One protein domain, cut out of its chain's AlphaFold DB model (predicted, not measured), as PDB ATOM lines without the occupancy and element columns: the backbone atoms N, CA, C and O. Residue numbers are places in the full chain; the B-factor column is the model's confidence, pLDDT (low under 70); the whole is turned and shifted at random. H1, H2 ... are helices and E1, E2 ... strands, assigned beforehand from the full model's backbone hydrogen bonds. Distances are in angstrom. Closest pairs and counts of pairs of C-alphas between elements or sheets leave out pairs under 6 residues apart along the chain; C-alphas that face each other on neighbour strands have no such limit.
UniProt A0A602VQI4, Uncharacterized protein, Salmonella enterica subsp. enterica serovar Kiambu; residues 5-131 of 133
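What this domain is: This is residues 5 to 131 of the 133 residues of an uncharacterized protein of Salmonella enterica subsp. enterica serovar Kiambu (UniProt A0A602VQI4). One six-stranded sheet, strongly twisted and curled like part of a barrel, wraps round helix H1, with its two edge strands E1 and E6 both beside that helix. The short last helix H2 packs on the other side of the sheet, by E3, E4 and E5, and the tip of the E5-E6 hairpin, residues 105 to 110, sticks out. The 127 printed residues include six named strands and two named helices, in the order E1 E2 E3 H1 E4 E5 E6 H2; the sheet is mixed and runs E1 E2 E3 E4 E5 E6, with E3 and E4 parallel. The class is mixed, helices and strands, and the whole is compact, with a radius of gyration of the C-alphas of 14.4 A and spans of 40 by 37 by 26 A.

How they stand to each other: E1, residues 6 to 13, and E2, residues 21 to 31, form an antiparallel hairpin, with N 8 and O 26 2.8 A apart. E3, residues 42 to 48, completes a meander, each strand the antiparallel neighbour of the one before; N 29 and O 44 are 3.0 A apart. H1, residues 57 to 70, leads to E4, residues 79 to 86, in a strand-helix-strand unit of E3, H1 and E4 with a right-handed crossover; N 82 and O 45 are 2.7 A apart. E4 begins a second meander with E5, residues 94 to 103, and E6, residues 112 to 114; N 83 and O 97 are 2.9 A apart, as are N 113 and O 102. The pairing of E5 is staggered: residues 94 to 100 pair with E4, and residues 101 to 103 with E6. Residues 97 to 98 also pair, antiparallel, with residues 119 to 120. The sheet curls round H1, which touches E6, the closest C-alphas being those of Gly 64 and Phe 113, 5.6 A apart. H1 also touches E1, closest at Met 12 and Leu 63, with C-alphas 7.3 A apart. H2, residues 125 to 131, is on the sheet too; its closest C-alphas to E3 are Cys 131 and Ile 46, 6.8 A apart. H1 and H2 are apart. In both helices every O i to N i+4 pair is within hydrogen-bond range.

Where its parts are: E1, residues 6 to 13, starts at C-alpha 6, (19.750, -45.392, -8.708), and is 22.5 A long. E2, residues 21 to 31, measures 30.8 A and E3, residues 42 to 48, 19.3 A. H1, residues 57 to 70, begins at C-alpha 57, (-3.305, -34.468, -7.582), and spans 19.9 A. E4, residues 79 to 86, is 23.3 A long, E5, residues 94 to 103, 29.2 A, and E6, residues 112 to 114, 7.2 A. H2, residues 125 to 131, spans 9.8 A and ends at C-alpha 131, (17.974, -32.248, -10.415).

The domain as a whole: The two C-alphas farthest apart, those of Val 88 and Asn 108, are 45.3 A apart. The printed part has no cut, and its seven links between named elements are short. Its mean pLDDT is 87.7; residue 5, residues 37 to 39 and residues 105 to 110 are under 70.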
ATOM      1  N   LEU A   5      23.515 -42.835  -7.987       61.25
ATOM      2  CA  LEU A   5      22.182 -42.477  -8.455       61.25
ATOM      3  C   LEU A   5      21.524 -43.749  -8.991       61.25
ATOM      4  O   LEU A   5      21.889 -44.243 -10.059       61.25
ATOM      5  N   GLN A   6      20.578 -44.293  -8.236       80.69
ATOM      6  CA  GLN A   6      19.750 -45.392  -8.708       80.69
ATOM      7  C   GLN A   6      18.649 -44.808  -9.594       80.69
ATOM      8  O   GLN A   6      17.987 -43.839  -9.217       80.69
ATOM      9  N   LYS A   7      18.479 -45.373 -10.789       85.88
ATOM     10  CA  LYS A   7      17.378 -45.042 -11.698       85.88
ATOM     11  C   LYS A   7      16.305 -46.115 -11.570       85.88
ATOM     12  O   LYS A   7      16.618 -47.300 -11.608       85.88
ATOM     13  N   GLU A   8      15.060 -45.691 -11.431       87.50
ATOM     14  CA  GLU A   8      13.880 -46.541 -11.335       87.50
ATOM     15  C   GLU A   8      12.870 -46.130 -12.401       87.50
ATOM     16  O   GLU A   8      12.605 -44.945 -12.590       87.50
ATOM     17  N   ASN A   9      12.255 -47.121 -13.041       91.88
ATOM     18  CA  ASN A   9      11.147 -46.903 -13.963       91.88
ATOM     19  C   ASN A   9       9.835 -47.283 -13.275       91.88
ATOM     20  O   ASN A   9       9.677 -48.390 -12.735       91.88
ATOM     21  N   ILE A  10       8.886 -46.353 -13.267       92.44
ATOM     22  CA  ILE A  10       7.575 -46.520 -12.647       92.44
ATOM     23  C   ILE A  10       6.528 -46.522 -13.746       92.44
ATOM     24  O   ILE A  10       6.240 -45.493 -14.339       92.44
ATOM     25  N   ILE A  11       5.950 -47.692 -13.998       91.81
ATOM     26  CA  ILE A  11       4.802 -47.823 -14.888       91.81
ATOM     27  C   ILE A  11       3.560 -47.484 -14.071       91.81
ATOM     28  O   ILE A  11       3.304 -48.128 -13.047       91.81
ATOM     29  N   MET A  12       2.812 -46.471 -14.493       92.69
ATOM     30  CA  MET A  12       1.584 -46.072 -13.818       92.69
ATOM     31  C   MET A  12       0.545 -45.539 -14.792       92.69
ATOM     32  O   MET A  12       0.875 -44.908 -15.794       92.69
ATOM     33  N   SER A  13      -0.727 -45.753 -14.460       90.50
ATOM     34  CA  SER A  13      -1.802 -45.010 -15.102       90.50
ATOM     35  C   SER A  13      -1.750 -43.546 -14.672       90.50
ATOM     36  O   SER A  13      -1.418 -43.241 -13.521       90.50
ATOM     37  N   LEU A  14      -2.104 -42.640 -15.582       91.38
ATOM     38  CA  LEU A  14      -2.321 -41.236 -15.249       91.38
ATOM     39  C   LEU A  14      -3.831 -40.968 -15.221       91.38
ATOM     40  O   LEU A  14      -4.408 -40.714 -16.271       91.38
ATOM     41  N   PRO A  15      -4.490 -41.003 -14.042       88.94
ATOM     42  CA  PRO A  15      -5.932 -40.767 -13.913       88.94
ATOM     43  C   PRO A  15      -6.486 -39.538 -14.646       88.94
ATOM     44  O   PRO A  15      -7.636 -39.545 -15.061       88.94
ATOM     45  N   HIS A  16      -5.673 -38.494 -14.826       88.75
ATOM     46  CA  HIS A  16      -6.077 -37.263 -15.505       88.75
ATOM     47  C   HIS A  16      -6.029 -37.339 -17.047       88.75
ATOM     48  O   HIS A  16      -6.334 -36.352 -17.712       88.75
ATOM     49  N   ARG A  17      -5.603 -38.469 -17.626       86.56
ATOM     50  CA  ARG A  17      -5.489 -38.703 -19.073       86.56
ATOM     51  C   ARG A  17      -6.162 -40.026 -19.433       86.56
ATOM     52  O   ARG A  17      -5.695 -41.091 -19.013       86.56
ATOM     53  N   ASP A  18      -7.214 -39.961 -20.243       81.69
ATOM     54  CA  ASP A  18      -7.980 -41.135 -20.672       81.69
ATOM     55  C   ASP A  18      -7.080 -42.211 -21.304       81.69
ATOM     56  O   ASP A  18      -6.276 -41.932 -22.192       81.69
ATOM     57  N   TRP A  19      -7.214 -43.448 -20.811       71.50
ATOM     58  CA  TRP A  19      -6.492 -44.646 -21.275       71.50
ATOM     59  C   TRP A  19      -4.967 -44.509 -21.385       71.50
ATOM     60  O   TRP A  19      -4.337 -45.162 -22.216       71.50
ATOM     61  N   SER A  20      -4.355 -43.703 -20.519       81.75
ATOM     62  CA  SER A  20      -2.902 -43.537 -20.499       81.75
ATOM     63  C   SER A  20      -2.224 -44.422 -19.448       81.75
ATOM     64  O   SER A  20      -2.648 -44.517 -18.291       81.75
ATOM     65  N   CYS A  21      -1.137 -45.070 -19.863       89.06
ATOM     66  CA  CYS A  21      -0.187 -45.757 -18.999       89.06
ATOM     67  C   CYS A  21       1.206 -45.297 -19.418       89.06
ATOM     68  O   CYS A  21       1.609 -45.518 -20.557       89.06
ATOM     69  N   GLU A  22       1.910 -44.625 -18.515       92.25
ATOM     70  CA  GLU A  22       3.183 -43.975 -18.807       92.25
ATOM     71  C   GLU A  22       4.308 -44.596 -17.986       92.25
ATOM     72  O   GLU A  22       4.100 -45.104 -16.877       92.25
ATOM     73  N   VAL A  23       5.521 -44.527 -18.535       92.56
ATOM     74  CA  VAL A  23       6.743 -44.883 -17.818       92.56
ATOM     75  C   VAL A  23       7.341 -43.605 -17.244       92.56
ATOM     76  O   VAL A  23       7.907 -42.789 -17.962       92.56
ATOM     77  N   ILE A  24       7.224 -43.436 -15.932       93.69
ATOM     78  CA  ILE A  24       7.827 -42.325 -15.204       93.69
ATOM     79  C   ILE A  24       9.242 -42.716 -14.787       93.69
ATOM     80  O   ILE A  24       9.434 -43.626 -13.973       93.69
ATOM     81  N   GLU A  25      10.233 -42.009 -15.324       93.44
ATOM     82  CA  GLU A  25      11.616 -42.125 -14.870       93.44
ATOM     83  C   GLU A  25      11.792 -41.409 -13.526       93.44
ATOM     84  O   GLU A  25      11.485 -40.225 -13.370       93.44
ATOM     85  N   CYS A  26      12.305 -42.136 -12.539       93.12
ATOM     86  CA  CYS A  26      12.559 -41.639 -11.198       93.12
ATOM     87  C   CYS A  26      14.022 -41.881 -10.834       93.12
ATOM     88  O   CYS A  26      14.513 -43.009 -10.865       93.12
ATOM     89  N   ARG A  27      14.737 -40.823 -10.455       93.31
ATOM     90  CA  ARG A  27      16.081 -40.935  -9.882       93.31
ATOM     91  C   ARG A  27      15.999 -40.916  -8.369       93.31
ATOM     92  O   ARG A  27      15.250 -40.133  -7.794       93.31
ATOM     93  N   LEU A  28      16.807 -41.741  -7.719       92.19
ATOM     94  CA  LEU A  28      16.886 -41.793  -6.269       92.19
ATOM     95  C   LEU A  28      18.221 -41.255  -5.794       92.19
ATOM     96  O   LEU A  28      19.284 -41.673  -6.258       92.19
ATOM     97  N   LYS A  29      18.149 -40.354  -4.818       91.06
ATOM     98  CA  LYS A  29      19.319 -39.823  -4.128       91.06
ATOM     99  C   LYS A  29      19.133 -39.944  -2.627       91.06
ATOM    100  O   LYS A  29      18.092 -39.572  -2.089       91.06
ATOM    101  N   VAL A  30      20.155 -40.465  -1.957       89.56
ATOM    102  CA  VAL A  30      20.190 -40.570  -0.499       89.56
ATOM    103  C   VAL A  30      21.184 -39.548   0.030       89.56
ATOM    104  O   VAL A  30      22.385 -39.682  -0.185       89.56
ATOM    105  N   CYS A  31      20.691 -38.511   0.699       87.81
ATOM    106  CA  CYS A  31      21.533 -37.457   1.265       87.81
ATOM    107  C   CYS A  31      20.833 -36.755   2.441       87.81
ATOM    108  O   CYS A  31      19.624 -36.923   2.626       87.81
ATOM    109  N   PRO A  32      21.556 -35.971   3.258       88.44
ATOM    110  CA  PRO A  32      20.935 -35.048   4.203       88.44
ATOM    111  C   PRO A  32      19.986 -34.076   3.493       88.44
ATOM    112  O   PRO A  32      20.142 -33.808   2.298       88.44
ATOM    113  N   VAL A  33      19.004 -33.543   4.225       87.25
ATOM    114  CA  VAL A  33      18.160 -32.467   3.693       87.25
ATOM    115  C   VAL A  33      19.027 -31.217   3.531       87.25
ATOM    116  O   VAL A  33      19.656 -30.804   4.506       87.25
ATOM    117  N   PRO A  34      19.092 -30.612   2.330       84.88
ATOM    118  CA  PRO A  34      19.842 -29.380   2.145       84.88
ATOM    119  C   PRO A  34      19.377 -28.289   3.110       84.88
ATOM    120  O   PRO A  34      18.173 -28.086   3.281       84.88
ATOM    121  N   ASP A  35      20.338 -27.582   3.696       79.00
ATOM    122  CA  ASP A  35      20.138 -26.496   4.663       79.00
ATOM    123  C   ASP A  35      19.538 -26.918   6.021       79.00
ATOM    124  O   ASP A  35      19.269 -26.057   6.855       79.00
ATOM    125  N   GLU A  36      19.351 -28.217   6.287       80.62
ATOM    126  CA  GLU A  36      18.985 -28.720   7.616       80.62
ATOM    127  C   GLU A  36      20.181 -29.453   8.240       80.62
ATOM    128  O   GLU A  36      20.603 -30.517   7.781       80.62
ATOM    129  N   LEU A  37      20.722 -28.889   9.321       56.72
ATOM    130  CA  LEU A  37      21.671 -29.592  10.176       56.72
ATOM    131  C   LEU A  37      20.890 -30.667  10.955       56.72
ATOM    132  O   LEU A  37      19.882 -30.369  11.593       56.72
ATOM    133  N   ASP A  38      21.373 -31.911  10.914       52.59
ATOM    134  CA  ASP A  38      21.083 -32.938  11.928       52.59
ATOM    135  C   ASP A  38      19.832 -33.844  11.779       52.59
ATOM    136  O   ASP A  38      19.244 -34.296  12.760       52.59
ATOM    137  N   ARG A  39      19.422 -34.205  10.550       63.00
ATOM    138  CA  ARG A  39      18.302 -35.165  10.332       63.00
ATOM    139  C   ARG A  39      18.658 -36.510   9.696       63.00
ATOM    140  O   ARG A  39      17.766 -37.260   9.288       63.00
ATOM    141  N   GLY A  40      19.945 -36.848   9.643       77.38
ATOM    142  CA  GLY A  40      20.426 -38.066   8.991       77.38
ATOM    143  C   GLY A  40      20.082 -38.122   7.496       77.38
ATOM    144  O   GLY A  40      19.642 -37.146   6.884       77.38
ATOM    145  N   ASN A  41      20.288 -39.286   6.881       86.19
ATOM    146  CA  ASN A  41      20.049 -39.448   5.447       86.19
ATOM    147  C   ASN A  41      18.552 -39.524   5.126       86.19
ATOM    148  O   ASN A  41      17.806 -40.279   5.750       86.19
ATOM    149  N   ASN A  42      18.121 -38.785   4.115       91.31
ATOM    150  CA  ASN A  42      16.773 -38.800   3.562       91.31
ATOM    151  C   ASN A  42      16.823 -39.388   2.150       91.31
ATOM    152  O   ASN A  42      17.882 -39.378   1.521       91.31
ATOM    153  N   ILE A  43      15.700 -39.920   1.670       92.12
ATOM    154  CA  ILE A  43      15.564 -40.368   0.286       92.12
ATOM    155  C   ILE A  43      14.785 -39.326  -0.511       92.12
ATOM    156  O   ILE A  43      13.702 -38.894  -0.109       92.12
ATOM    157  N   PHE A  44      15.360 -38.929  -1.638       94.12
ATOM    158  CA  PHE A  44      14.766 -38.017  -2.598       94.12
ATOM    159  C   PHE A  44      14.445 -38.796  -3.867       94.12
ATOM    160  O   PHE A  44      15.348 -39.324  -4.516       94.12
ATOM    161  N   PHE A  45      13.159 -38.866  -4.195       95.25
ATOM    162  CA  PHE A  45      12.650 -39.332  -5.479       95.25
ATOM    163  C   PHE A  45      12.599 -38.127  -6.408       95.25
ATOM    164  O   PHE A  45      11.879 -37.180  -6.124       95.25
ATOM    165  N   ILE A  46      13.388 -38.123  -7.469       95.69
ATOM    166  CA  ILE A  46      13.565 -36.978  -8.359       95.69
ATOM    167  C   ILE A  46      12.952 -37.348  -9.700       95.69
ATOM    168  O   ILE A  46      13.409 -38.287 -10.354       95.69
ATOM    169  N   VAL A  47      11.920 -36.613 -10.095       95.56
ATOM    170  CA  VAL A  47      11.143 -36.862 -11.310       95.56
ATOM    171  C   VAL A  47      11.073 -35.571 -12.118       95.56
ATOM    172  O   VAL A  47      10.744 -34.507 -11.581       95.56
ATOM    173  N   GLU A  48      11.379 -35.664 -13.410       95.25
ATOM    174  CA  GLU A  48      11.096 -34.581 -14.349       95.25
ATOM    175  C   GLU A  48       9.601 -34.600 -14.685       95.25
ATOM    176  O   GLU A  48       9.053 -35.619 -15.109       95.25
ATOM    177  N   ASP A  49       8.918 -33.480 -14.467       93.75
ATOM    178  CA  ASP A  49       7.473 -33.377 -14.624       93.75
ATOM    179  C   ASP A  49       7.074 -33.143 -16.089       93.75
ATOM    180  O   ASP A  49       6.658 -32.054 -16.488       93.75
ATOM    181  N   LEU A  50       7.223 -34.189 -16.903       91.19
ATOM    182  CA  LEU A  50       6.818 -34.212 -18.314       91.19
ATOM    183  C   LEU A  50       5.308 -34.439 -18.496       91.19
ATOM    184  O   LEU A  50       4.760 -34.219 -19.578       91.19
ATOM    185  N   TYR A  51       4.630 -34.875 -17.434       90.62
ATOM    186  CA  TYR A  51       3.259 -35.380 -17.473       90.62
ATOM    187  C   TYR A  51       2.281 -34.553 -16.633       90.62
ATOM    188  O   TYR A  51       1.169 -35.012 -16.390       90.62
ATOM    189  N   GLN A  52       2.666 -33.345 -16.212       90.06
ATOM    190  CA  GLN A  52       1.818 -32.431 -15.431       90.06
ATOM    191  C   GLN A  52       1.345 -33.050 -14.102       90.06
ATOM    192  O   GLN A  52       0.217 -32.845 -13.652       90.06
ATOM    193  N   LEU A  53       2.197 -33.851 -13.463       91.69
ATOM    194  CA  LEU A  53       1.926 -34.492 -12.177       91.69
ATOM    195  C   LEU A  53       1.695 -33.458 -11.075       91.69
ATOM    196  O   LEU A  53       0.884 -33.690 -10.179       91.69
ATOM    197  N   ARG A  54       2.377 -32.308 -11.141       91.12
ATOM    198  CA  ARG A  54       2.186 -31.201 -10.200       91.12
ATOM    199  C   ARG A  54       0.761 -30.657 -10.233       91.12
ATOM    200  O   ARG A  54       0.202 -30.355  -9.180       91.12
ATOM    201  N   GLU A  55       0.193 -30.509 -11.424       90.88
ATOM    202  CA  GLU A  55      -1.156 -29.986 -11.626       90.88
ATOM    203  C   GLU A  55      -2.242 -31.036 -11.328       90.88
ATOM    204  O   GLU A  55      -3.383 -30.678 -11.038       90.88
ATOM    205  N   ASN A  56      -1.890 -32.326 -11.321       91.62
ATOM    206  CA  ASN A  56      -2.843 -33.431 -11.241       91.62
ATOM    207  C   ASN A  56      -2.679 -34.266  -9.966       91.62
ATOM    208  O   ASN A  56      -1.988 -35.288  -9.927       91.62
ATOM    209  N   SER A  57      -3.399 -33.858  -8.918       87.69
ATOM    210  CA  SER A  57      -3.305 -34.468  -7.582       87.69
ATOM    211  C   SER A  57      -3.604 -35.973  -7.540       87.69
ATOM    212  O   SER A  57      -3.007 -36.689  -6.740       87.69
ATOM    213  N   GLU A  58      -4.482 -36.483  -8.403       90.12
ATOM    214  CA  GLU A  58      -4.806 -37.913  -8.454       90.12
ATOM    215  C   GLU A  58      -3.635 -38.745  -8.970       90.12
ATOM    216  O   GLU A  58      -3.268 -39.752  -8.365       90.12
ATOM    217  N   SER A  59      -2.992 -38.295 -10.048       92.00
ATOM    218  CA  SER A  59      -1.807 -38.967 -10.592       92.00
ATOM    219  C   SER A  59      -0.626 -38.850  -9.643       92.00
ATOM    220  O   SER A  59       0.074 -39.832  -9.406       92.00
ATOM    221  N   LEU A  60      -0.464 -37.697  -8.995       92.31
ATOM    222  CA  LEU A  60       0.523 -37.536  -7.936       92.31
ATOM    223  C   LEU A  60       0.288 -38.525  -6.783       92.31
ATOM    224  O   LEU A  60       1.232 -39.142  -6.295       92.31
ATOM    225  N   ASN A  61      -0.967 -38.738  -6.374       90.25
ATOM    226  CA  ASN A  61      -1.303 -39.710  -5.334       90.25
ATOM    227  C   ASN A  61      -0.965 -41.147  -5.749       90.25
ATOM    228  O   ASN A  61      -0.401 -41.883  -4.939       90.25
ATOM    229  N   VAL A  62      -1.268 -41.543  -6.990       91.75
ATOM    230  CA  VAL A  62      -0.898 -42.866  -7.524       91.75
ATOM    231  C   VAL A  62       0.619 -43.055  -7.476       91.75
ATOM    232  O   VAL A  62       1.092 -44.058  -6.938       91.75
ATOM    233  N   LEU A  63       1.389 -42.062  -7.937       93.38
ATOM    234  CA  LEU A  63       2.850 -42.091  -7.881       93.38
ATOM    235  C   LEU A  63       3.346 -42.252  -6.437       93.38
ATOM    236  O   LEU A  63       4.167 -43.123  -6.148       93.38
ATOM    237  N   GLY A  64       2.804 -41.459  -5.511       92.56
ATOM    238  CA  GLY A  64       3.143 -41.533  -4.090       92.56
ATOM    239  C   GLY A  64       2.879 -42.908  -3.481       92.56
ATOM    240  O   GLY A  64       3.719 -43.434  -2.752       92.56
ATOM    241  N   GLN A  65       1.750 -43.533  -3.814       91.00
ATOM    242  CA  GLN A  65       1.432 -44.881  -3.341       91.00
ATOM    243  C   GLN A  65       2.398 -45.931  -3.897       91.00
ATOM    244  O   GLN A  65       2.815 -46.821  -3.154       91.00
ATOM    245  N   ILE A  66       2.772 -45.837  -5.177       92.56
ATOM    246  CA  ILE A  66       3.737 -46.759  -5.786       92.56
ATOM    247  C   ILE A  66       5.103 -46.616  -5.109       92.56
ATOM    248  O   ILE A  66       5.682 -47.618  -4.688       92.56
ATOM    249  N   LEU A  67       5.588 -45.384  -4.937       92.50
ATOM    250  CA  LEU A  67       6.858 -45.102  -4.266       92.50
ATOM    251  C   LEU A  67       6.863 -45.619  -2.820       92.50
ATOM    252  O   LEU A  67       7.790 -46.319  -2.417       92.50
ATOM    253  N   ALA A  68       5.802 -45.361  -2.053       90.31
ATOM    254  CA  ALA A  68       5.673 -45.859  -0.684       90.31
ATOM    255  C   ALA A  68       5.671 -47.397  -0.603       90.31
ATOM    256  O   ALA A  68       6.279 -47.966   0.301       90.31
ATOM    257  N   LYS A  69       5.025 -48.078  -1.558       90.44
ATOM    258  CA  LYS A  69       4.991 -49.550  -1.623       90.44
ATOM    259  C   LYS A  69       6.324 -50.163  -2.047       90.44
ATOM    260  O   LYS A  69       6.659 -51.235  -1.554       90.44
ATOM    261  N   ARG A  70       7.076 -49.511  -2.942       89.69
ATOM    262  CA  ARG A  70       8.405 -49.978  -3.381       89.69
ATOM    263  C   ARG A  70       9.471 -49.820  -2.296       89.69
ATOM    264  O   ARG A  70      10.389 -50.630  -2.228       89.69
ATOM    265  N   PHE A  71       9.324 -48.829  -1.416       88.38
ATOM    266  CA  PHE A  71      10.280 -48.533  -0.344       88.38
ATOM    267  C   PHE A  71       9.645 -48.629   1.058       88.38
ATOM    268  O   PHE A  71       9.699 -47.669   1.829       88.38
ATOM    269  N   PRO A  72       9.075 -49.790   1.444       86.94
ATOM    270  CA  PRO A  72       8.249 -49.914   2.651       86.94
ATOM    271  C   PRO A  72       9.047 -49.798   3.958       86.94
ATOM    272  O   PRO A  72       8.482 -49.554   5.021       86.94
ATOM    273  N   HIS A  73      10.366 -49.983   3.890       86.88
ATOM    274  CA  HIS A  73      11.281 -49.899   5.028       86.88
ATOM    275  C   HIS A  73      11.699 -48.456   5.352       86.88
ATOM    276  O   HIS A  73      12.316 -48.214   6.391       86.88
ATOM    277  N   ILE A  74      11.383 -47.488   4.483       86.94
ATOM    278  CA  ILE A  74      11.750 -46.089   4.688       86.94
ATOM    279  C   ILE A  74      10.597 -45.365   5.396       86.94
ATOM    280  O   ILE A  74       9.473 -45.351   4.898       86.94
ATOM    281  N   PRO A  75      10.842 -44.725   6.553       88.88
ATOM    282  CA  PRO A  75       9.817 -43.933   7.220       88.88
ATOM    283  C   PRO A  75       9.345 -42.766   6.331       88.88
ATOM    284  O   PRO A  75      10.203 -42.047   5.818       88.88
ATOM    285  N   PRO A  76       8.031 -42.469   6.247       89.88
ATOM    286  CA  PRO A  76       7.502 -41.375   5.420       89.88
ATOM    287  C   PRO A  76       8.174 -40.023   5.674       89.88
ATOM    288  O   PRO A  76       8.492 -39.298   4.743       89.88
ATOM    289  N   LYS A  77       8.501 -39.723   6.939       89.12
ATOM    290  CA  LYS A  77       9.206 -38.492   7.334       89.12
ATOM    291  C   LYS A  77      10.597 -38.315   6.701       89.12
ATOM    292  O   LYS A  77      11.142 -37.221   6.761       89.12
ATOM    293  N   ARG A  78      11.187 -39.391   6.163       90.50
ATOM    294  CA  ARG A  78      12.492 -39.403   5.479       90.50
ATOM    295  C   ARG A  78      12.364 -39.469   3.956       90.50
ATOM    296  O   ARG A  78      13.387 -39.526   3.281       90.50
ATOM    297  N   MET A  79      11.142 -39.510   3.432       93.19
ATOM    298  CA  MET A  79      10.845 -39.611   2.007       93.19
ATOM    299  C   MET A  79      10.414 -38.251   1.470       93.19
ATOM    300  O   MET A  79       9.513 -37.611   2.020       93.19
ATOM    301  N   HIS A  80      11.022 -37.843   0.361       94.75
ATOM    302  CA  HIS A  80      10.707 -36.599  -0.329       94.75
ATOM    303  C   HIS A  80      10.561 -36.862  -1.822       94.75
ATOM    304  O   HIS A  80      11.368 -37.586  -2.399       94.75
ATOM    305  N   LEU A  81       9.550 -36.270  -2.450       96.31
ATOM    306  CA  LEU A  81       9.427 -36.236  -3.905       96.31
ATOM    307  C   LEU A  81       9.848 -34.849  -4.392       96.31
ATOM    308  O   LEU A  81       9.356 -33.835  -3.909       96.31
ATOM    309  N   VAL A  82      10.756 -34.813  -5.350       96.50
ATOM    310  CA  VAL A  82      11.211 -33.618  -6.048       96.50
ATOM    311  C   VAL A  82      10.653 -33.694  -7.459       96.50
ATOM    312  O   VAL A  82      11.091 -34.527  -8.251       96.50
ATOM    313  N   LEU A  83       9.688 -32.830  -7.764       96.81
ATOM    314  CA  LEU A  83       9.234 -32.611  -9.133       96.81
ATOM    315  C   LEU A  83       9.968 -31.410  -9.704       96.81
ATOM    316  O   LEU A  83       9.956 -30.331  -9.101       96.81
ATOM    317  N   HIS A  84      10.593 -31.581 -10.863       95.88
ATOM    318  CA  HIS A  84      11.264 -30.485 -11.545       95.88
ATOM    319  C   HIS A  84      10.852 -30.379 -13.007       95.88
ATOM    320  O   HIS A  84      10.545 -31.372 -13.651       95.88
ATOM    321  N   ARG A  85      10.886 -29.167 -13.556       94.69
ATOM    322  CA  ARG A  85      10.723 -28.917 -14.993       94.69
ATOM    323  C   ARG A  85      11.634 -27.784 -15.430       94.69
ATOM    324  O   ARG A  85      11.957 -26.911 -14.623       94.69
ATOM    325  N   ARG A  86      12.031 -27.773 -16.699       91.69
ATOM    326  CA  ARG A  86      12.807 -26.660 -17.261       91.69
ATOM    327  C   ARG A  86      11.968 -25.384 -17.231       91.69
ATOM    328  O   ARG A  86      10.812 -25.389 -17.646       91.69
ATOM    329  N   ASP A  87      12.550 -24.313 -16.713       92.75
ATOM    330  CA  ASP A  87      11.922 -23.000 -16.610       92.75
ATOM    331  C   ASP A  87      13.007 -21.918 -16.624       92.75
ATOM    332  O   ASP A  87      13.702 -21.689 -15.631       92.75
ATOM    333  N   VAL A  88      13.152 -21.252 -17.770       90.50
ATOM    334  CA  VAL A  88      14.176 -20.220 -18.002       90.50
ATOM    335  C   VAL A  88      13.988 -18.973 -17.137       90.50
ATOM    336  O   VAL A  88      14.916 -18.182 -17.014       90.50
ATOM    337  N   GLN A  89      12.816 -18.789 -16.520       92.12
ATOM    338  CA  GLN A  89      12.553 -17.655 -15.633       92.12
ATOM    339  C   GLN A  89      13.106 -17.876 -14.214       92.12
ATOM    340  O   GLN A  89      13.130 -16.947 -13.406       92.12
ATOM    341  N   LYS A  90      13.542 -19.098 -13.877       91.19
ATOM    342  CA  LYS A  90      14.113 -19.437 -12.564       91.19
ATOM    343  C   LYS A  90      15.638 -19.316 -12.583       91.19
ATOM    344  O   LYS A  90      16.275 -19.562 -13.602       91.19
ATOM    345  N   ALA A  91      16.240 -19.011 -11.428       82.38
ATOM    346  CA  ALA A  91      17.674 -18.705 -11.294       82.38
ATOM    347  C   ALA A  91      18.630 -19.810 -11.788       82.38
ATOM    348  O   ALA A  91      19.779 -19.533 -12.120       82.38
ATOM    349  N   HIS A  92      18.162 -21.057 -11.852       88.00
ATOM    350  CA  HIS A  92      18.931 -22.206 -12.337       88.00
ATOM    351  C   HIS A  92      18.330 -22.844 -13.599       88.00
ATOM    352  O   HIS A  92      18.636 -23.990 -13.912       88.00
ATOM    353  N   GLY A  93      17.438 -22.136 -14.302       90.31
ATOM    354  CA  GLY A  93      16.759 -22.645 -15.499       90.31
ATOM    355  C   GLY A  93      15.784 -23.798 -15.229       90.31
ATOM    356  O   GLY A  93      15.363 -24.486 -16.162       90.31
ATOM    357  N   VAL A  94      15.446 -24.048 -13.960       93.38
ATOM    358  CA  VAL A  94      14.610 -25.165 -13.515       93.38
ATOM    359  C   VAL A  94      13.679 -24.698 -12.396       93.38
ATOM    360  O   VAL A  94      14.120 -24.097 -11.416       93.38
ATOM    361  N   ALA A  95      12.391 -25.009 -12.526       94.94
ATOM    362  CA  ALA A  95      11.412 -24.888 -11.451       94.94
ATOM    363  C   ALA A  95      11.366 -26.199 -10.659       94.94
ATOM    364  O   ALA A  95      11.204 -27.265 -11.255       94.94
ATOM    365  N   ILE A  96      11.496 -26.125  -9.332       96.25
ATOM    366  CA  ILE A  96      11.649 -27.297  -8.460       96.25
ATOM    367  C   ILE A  96      10.654 -27.220  -7.304       96.25
ATOM    368  O   ILE A  96      10.637 -26.249  -6.544       96.25
ATOM    369  N   HIS A  97       9.862 -28.276  -7.148       96.38
ATOM    370  CA  HIS A  97       8.856 -28.419  -6.106       96.38
ATOM    371  C   HIS A  97       9.170 -29.635  -5.239       96.38
ATOM    372  O   HIS A  97       9.250 -30.763  -5.727       96.38
ATOM    373  N   LEU A  98       9.337 -29.390  -3.943       95.75
ATOM    374  CA  LEU A  98       9.600 -30.406  -2.937       95.75
ATOM    375  C   LEU A  98       8.300 -30.800  -2.237       95.75
ATOM    376  O   LEU A  98       7.630 -29.972  -1.620       95.75
ATOM    377  N   TYR A  99       7.995 -32.086  -2.271       96.00
ATOM    378  CA  TYR A  99       6.849 -32.701  -1.633       96.00
ATOM    379  C   TYR A  99       7.302 -33.628  -0.507       96.00
ATOM    380  O   TYR A  99       8.251 -34.398  -0.655       96.00
ATOM    381  N   ARG A 100       6.575 -33.596   0.610       93.00
ATOM    382  CA  ARG A 100       6.798 -34.490   1.753       93.00
ATOM    383  C   ARG A 100       5.790 -35.628   1.741       93.00
ATOM    384  O   ARG A 100       4.613 -35.411   1.449       93.00
ATOM    385  N   PHE A 101       6.238 -36.819   2.114       92.88
ATOM    386  CA  PHE A 101       5.335 -37.934   2.367       92.88
ATOM    387  C   PHE A 101       4.749 -37.818   3.776       92.88
ATOM    388  O   PHE A 101       5.451 -37.544   4.751       92.88
ATOM    389  N   MET A 102       3.444 -38.039   3.881       89.31
ATOM    390  CA  MET A 102       2.685 -37.993   5.124       89.31
ATOM    391  C   MET A 102       2.006 -39.337   5.362       89.31
ATOM    392  O   MET A 102       1.782 -40.118   4.435       89.31
ATOM    393  N   ARG A 103       1.690 -39.616   6.623       85.25
ATOM    394  CA  ARG A 103       0.935 -40.800   7.027       85.25
ATOM    395  C   ARG A 103      -0.459 -40.357   7.450       85.25
ATOM    396  O   ARG A 103      -0.575 -39.387   8.189       85.25
ATOM    397  N   SER A 104      -1.496 -41.047   6.979       78.69
ATOM    398  CA  SER A 104      -2.858 -40.786   7.445       78.69
ATOM    399  C   SER A 104      -2.975 -41.141   8.927       78.69
ATOM    400  O   SER A 104      -2.591 -42.240   9.334       78.69
ATOM    401  N   GLU A 105      -3.504 -40.208   9.717       69.50
ATOM    402  CA  GLU A 105      -3.841 -40.421  11.130       69.50
ATOM    403  C   GLU A 105      -5.295 -40.877  11.320       69.50
ATOM    404  O   GLU A 105      -5.665 -41.331  12.399       69.50
ATOM    405  N   LYS A 106      -6.129 -40.802  10.271       59.44
ATOM    406  CA  LYS A 106      -7.522 -41.259  10.333       59.44
ATOM    407  C   LYS A 106      -7.605 -42.785  10.195       59.44
ATOM    408  O   LYS A 106      -7.190 -43.334   9.176       59.44
ATOM    409  N   GLU A 107      -8.123 -43.396  11.263       43.97
ATOM    410  CA  GLU A 107      -8.687 -44.745  11.456       43.97
ATOM    411  C   GLU A 107      -8.139 -45.884  10.580       43.97
ATOM    412  O   GLU A 107      -8.460 -46.000   9.402       43.97
ATOM    413  N   ASN A 108      -7.370 -46.786  11.208       50.72
ATOM    414  CA  ASN A 108      -6.941 -48.119  10.740       50.72
ATOM    415  C   ASN A 108      -6.169 -48.228   9.411       50.72
ATOM    416  O   ASN A 108      -5.440 -49.202   9.217       50.72
ATOM    417  N   ASN A 109      -6.213 -47.225   8.540       54.53
ATOM    418  CA  ASN A 109      -5.481 -47.193   7.288       54.53
ATOM    419  C   ASN A 109      -4.176 -46.426   7.473       54.53
ATOM    420  O   ASN A 109      -4.110 -45.202   7.395       54.53
ATOM    421  N   ARG A 110      -3.095 -47.189   7.664       63.56
ATOM    422  CA  ARG A 110      -1.695 -46.731   7.696       63.56
ATOM    423  C   ARG A 110      -1.212 -46.250   6.313       63.56
ATOM    424  O   ARG A 110      -0.063 -46.499   5.951       63.56
ATOM    425  N   SER A 111      -2.082 -45.625   5.523       77.38
ATOM    426  CA  SER A 111      -1.784 -45.202   4.163       77.38
ATOM    427  C   SER A 111      -0.794 -44.039   4.174       77.38
ATOM    428  O   SER A 111      -0.877 -43.107   4.978       77.38
ATOM    429  N   ILE A 112       0.189 -44.139   3.283       85.81
ATOM    430  CA  ILE A 112       1.200 -43.116   3.040       85.81
ATOM    431  C   ILE A 112       0.781 -42.369   1.772       85.81
ATOM    432  O   ILE A 112       0.392 -42.999   0.788       85.81
ATOM    433  N   PHE A 113       0.854 -41.042   1.793       88.06
ATOM    434  CA  PHE A 113       0.476 -40.191   0.667       88.06
ATOM    435  C   PHE A 113       1.400 -38.977   0.549       88.06
ATOM    436  O   PHE A 113       2.141 -38.655   1.477       88.06
ATOM    437  N   ILE A 114       1.356 -38.298  -0.595       91.75
ATOM    438  CA  ILE A 114       2.111 -37.066  -0.825       91.75
ATOM    439  C   ILE A 114       1.307 -35.868  -0.307       91.75
ATOM    440  O   ILE A 114       0.131 -35.705  -0.628       91.75
ATOM    441  N   GLY A 115       1.934 -35.018   0.510       87.12
ATOM    442  CA  GLY A 115       1.312 -33.791   1.002       87.12
ATOM    443  C   GLY A 115       0.956 -32.825  -0.127       87.12
ATOM    444  O   GLY A 115       1.700 -32.678  -1.088       87.12
ATOM    445  N   ARG A 116      -0.187 -32.142  -0.000       85.38
ATOM    446  CA  ARG A 116      -0.743 -31.287  -1.068       85.38
ATOM    447  C   ARG A 116      -0.074 -29.917  -1.208       85.38
ATOM    448  O   ARG A 116      -0.319 -29.233  -2.191       85.38
ATOM    449  N   ASN A 117       0.767 -29.537  -0.249       89.12
ATOM    450  CA  ASN A 117       1.420 -28.231  -0.203       89.12
ATOM    451  C   ASN A 117       2.920 -28.401  -0.490       89.12
ATOM    452  O   ASN A 117       3.696 -28.573   0.457       89.12
ATOM    453  N   PRO A 118       3.344 -28.420  -1.767       93.81
ATOM    454  CA  PRO A 118       4.761 -28.452  -2.088       93.81
ATOM    455  C   PRO A 118       5.456 -27.168  -1.644       93.81
ATOM    456  O   PRO A 118       4.880 -26.083  -1.666       93.81
ATOM    457  N   THR A 119       6.731 -27.288  -1.295       94.69
ATOM    458  CA  THR A 119       7.621 -26.142  -1.092       94.69
ATOM    459  C   THR A 119       8.361 -25.856  -2.392       94.69
ATOM    460  O   THR A 119       9.019 -26.748  -2.930       94.69
ATOM    461  N   GLU A 120       8.281 -24.630  -2.907       94.38
ATOM    462  CA  GLU A 120       9.117 -24.228  -4.039       94.38
ATOM    463  C   GLU A 120      10.565 -24.021  -3.567       94.38
ATOM    464  O   GLU A 120      10.834 -23.227  -2.667       94.38
ATOM    465  N   VAL A 121      11.505 -24.742  -4.180       94.44
ATOM    466  CA  VAL A 121      12.937 -24.713  -3.827       94.44
ATOM    467  C   VAL A 121      13.828 -24.378  -5.028       94.44
ATOM    468  O   VAL A 121      15.035 -24.596  -4.987       94.44
ATOM    469  N   SER A 122      13.250 -23.800  -6.085       92.44
ATOM    470  CA  SER A 122      13.924 -23.440  -7.346       92.44
ATOM    471  C   SER A 122      15.163 -22.545  -7.166       92.44
ATOM    472  O   SER A 122      16.078 -22.588  -7.980       92.44
ATOM    473  N   GLN A 123      15.197 -21.731  -6.105       91.25
ATOM    474  CA  GLN A 123      16.299 -20.806  -5.795       91.25
ATOM    475  C   GLN A 123      17.444 -21.463  -5.007       91.25
ATOM    476  O   GLN A 123      18.471 -20.840  -4.760       91.25
ATOM    477  N   LYS A 124      17.272 -22.714  -4.564       91.12
ATOM    478  CA  LYS A 124      18.257 -23.409  -3.738       91.12
ATOM    479  C   LYS A 124      19.195 -24.235  -4.612       91.12
ATOM    480  O   LYS A 124      18.814 -25.283  -5.138       91.12
ATOM    481  N   THR A 125      20.456 -23.816  -4.694       90.62
ATOM    482  CA  THR A 125      21.484 -24.442  -5.544       90.62
ATOM    483  C   THR A 125      21.677 -25.934  -5.269       90.62
ATOM    484  O   THR A 125      21.908 -26.706  -6.200       90.62
ATOM    485  N   ALA A 126      21.520 -26.380  -4.019       91.00
ATOM    486  CA  ALA A 126      21.623 -27.795  -3.662       91.00
ATOM    487  C   ALA A 126      20.530 -28.663  -4.320       91.00
ATOM    488  O   ALA A 126      20.821 -29.756  -4.811       91.00
ATOM    489  N   TYR A 127      19.288 -28.169  -4.385       92.25
ATOM    490  CA  TYR A 127      18.179 -28.873  -5.040       92.25
ATOM    491  C   TYR A 127      18.297 -28.812  -6.564       92.25
ATOM    492  O   TYR A 127      18.057 -29.816  -7.233       92.25
ATOM    493  N   ALA A 128      18.742 -27.680  -7.118       91.62
ATOM    494  CA  ALA A 128      19.036 -27.577  -8.547       91.62
ATOM    495  C   ALA A 128      20.136 -28.559  -8.968       91.62
ATOM    496  O   ALA A 128      19.955 -29.314  -9.919       91.62
ATOM    497  N   SER A 129      21.221 -28.640  -8.196       89.19
ATOM    498  CA  SER A 129      22.306 -29.597  -8.438       89.19
ATOM    499  C   SER A 129      21.815 -31.045  -8.378       89.19
ATOM    500  O   SER A 129      22.224 -31.858  -9.195       89.19
ATOM    501  N   MET A 130      20.908 -31.367  -7.449       89.00
ATOM    502  CA  MET A 130      20.267 -32.685  -7.356       89.00
ATOM    503  C   MET A 130      19.404 -33.027  -8.581       89.00
ATOM    504  O   MET A 130      19.312 -34.193  -8.946       89.00
ATOM    505  N   CYS A 131      18.772 -32.034  -9.208       88.56
ATOM    506  CA  CYS A 131      17.974 -32.248 -10.415       88.56
ATOM    507  C   CYS A 131      18.839 -32.301 -11.681       88.56
ATOM    508  O   CYS A 131      18.499 -33.014 -12.617       88.56
TER     509      CYS A 131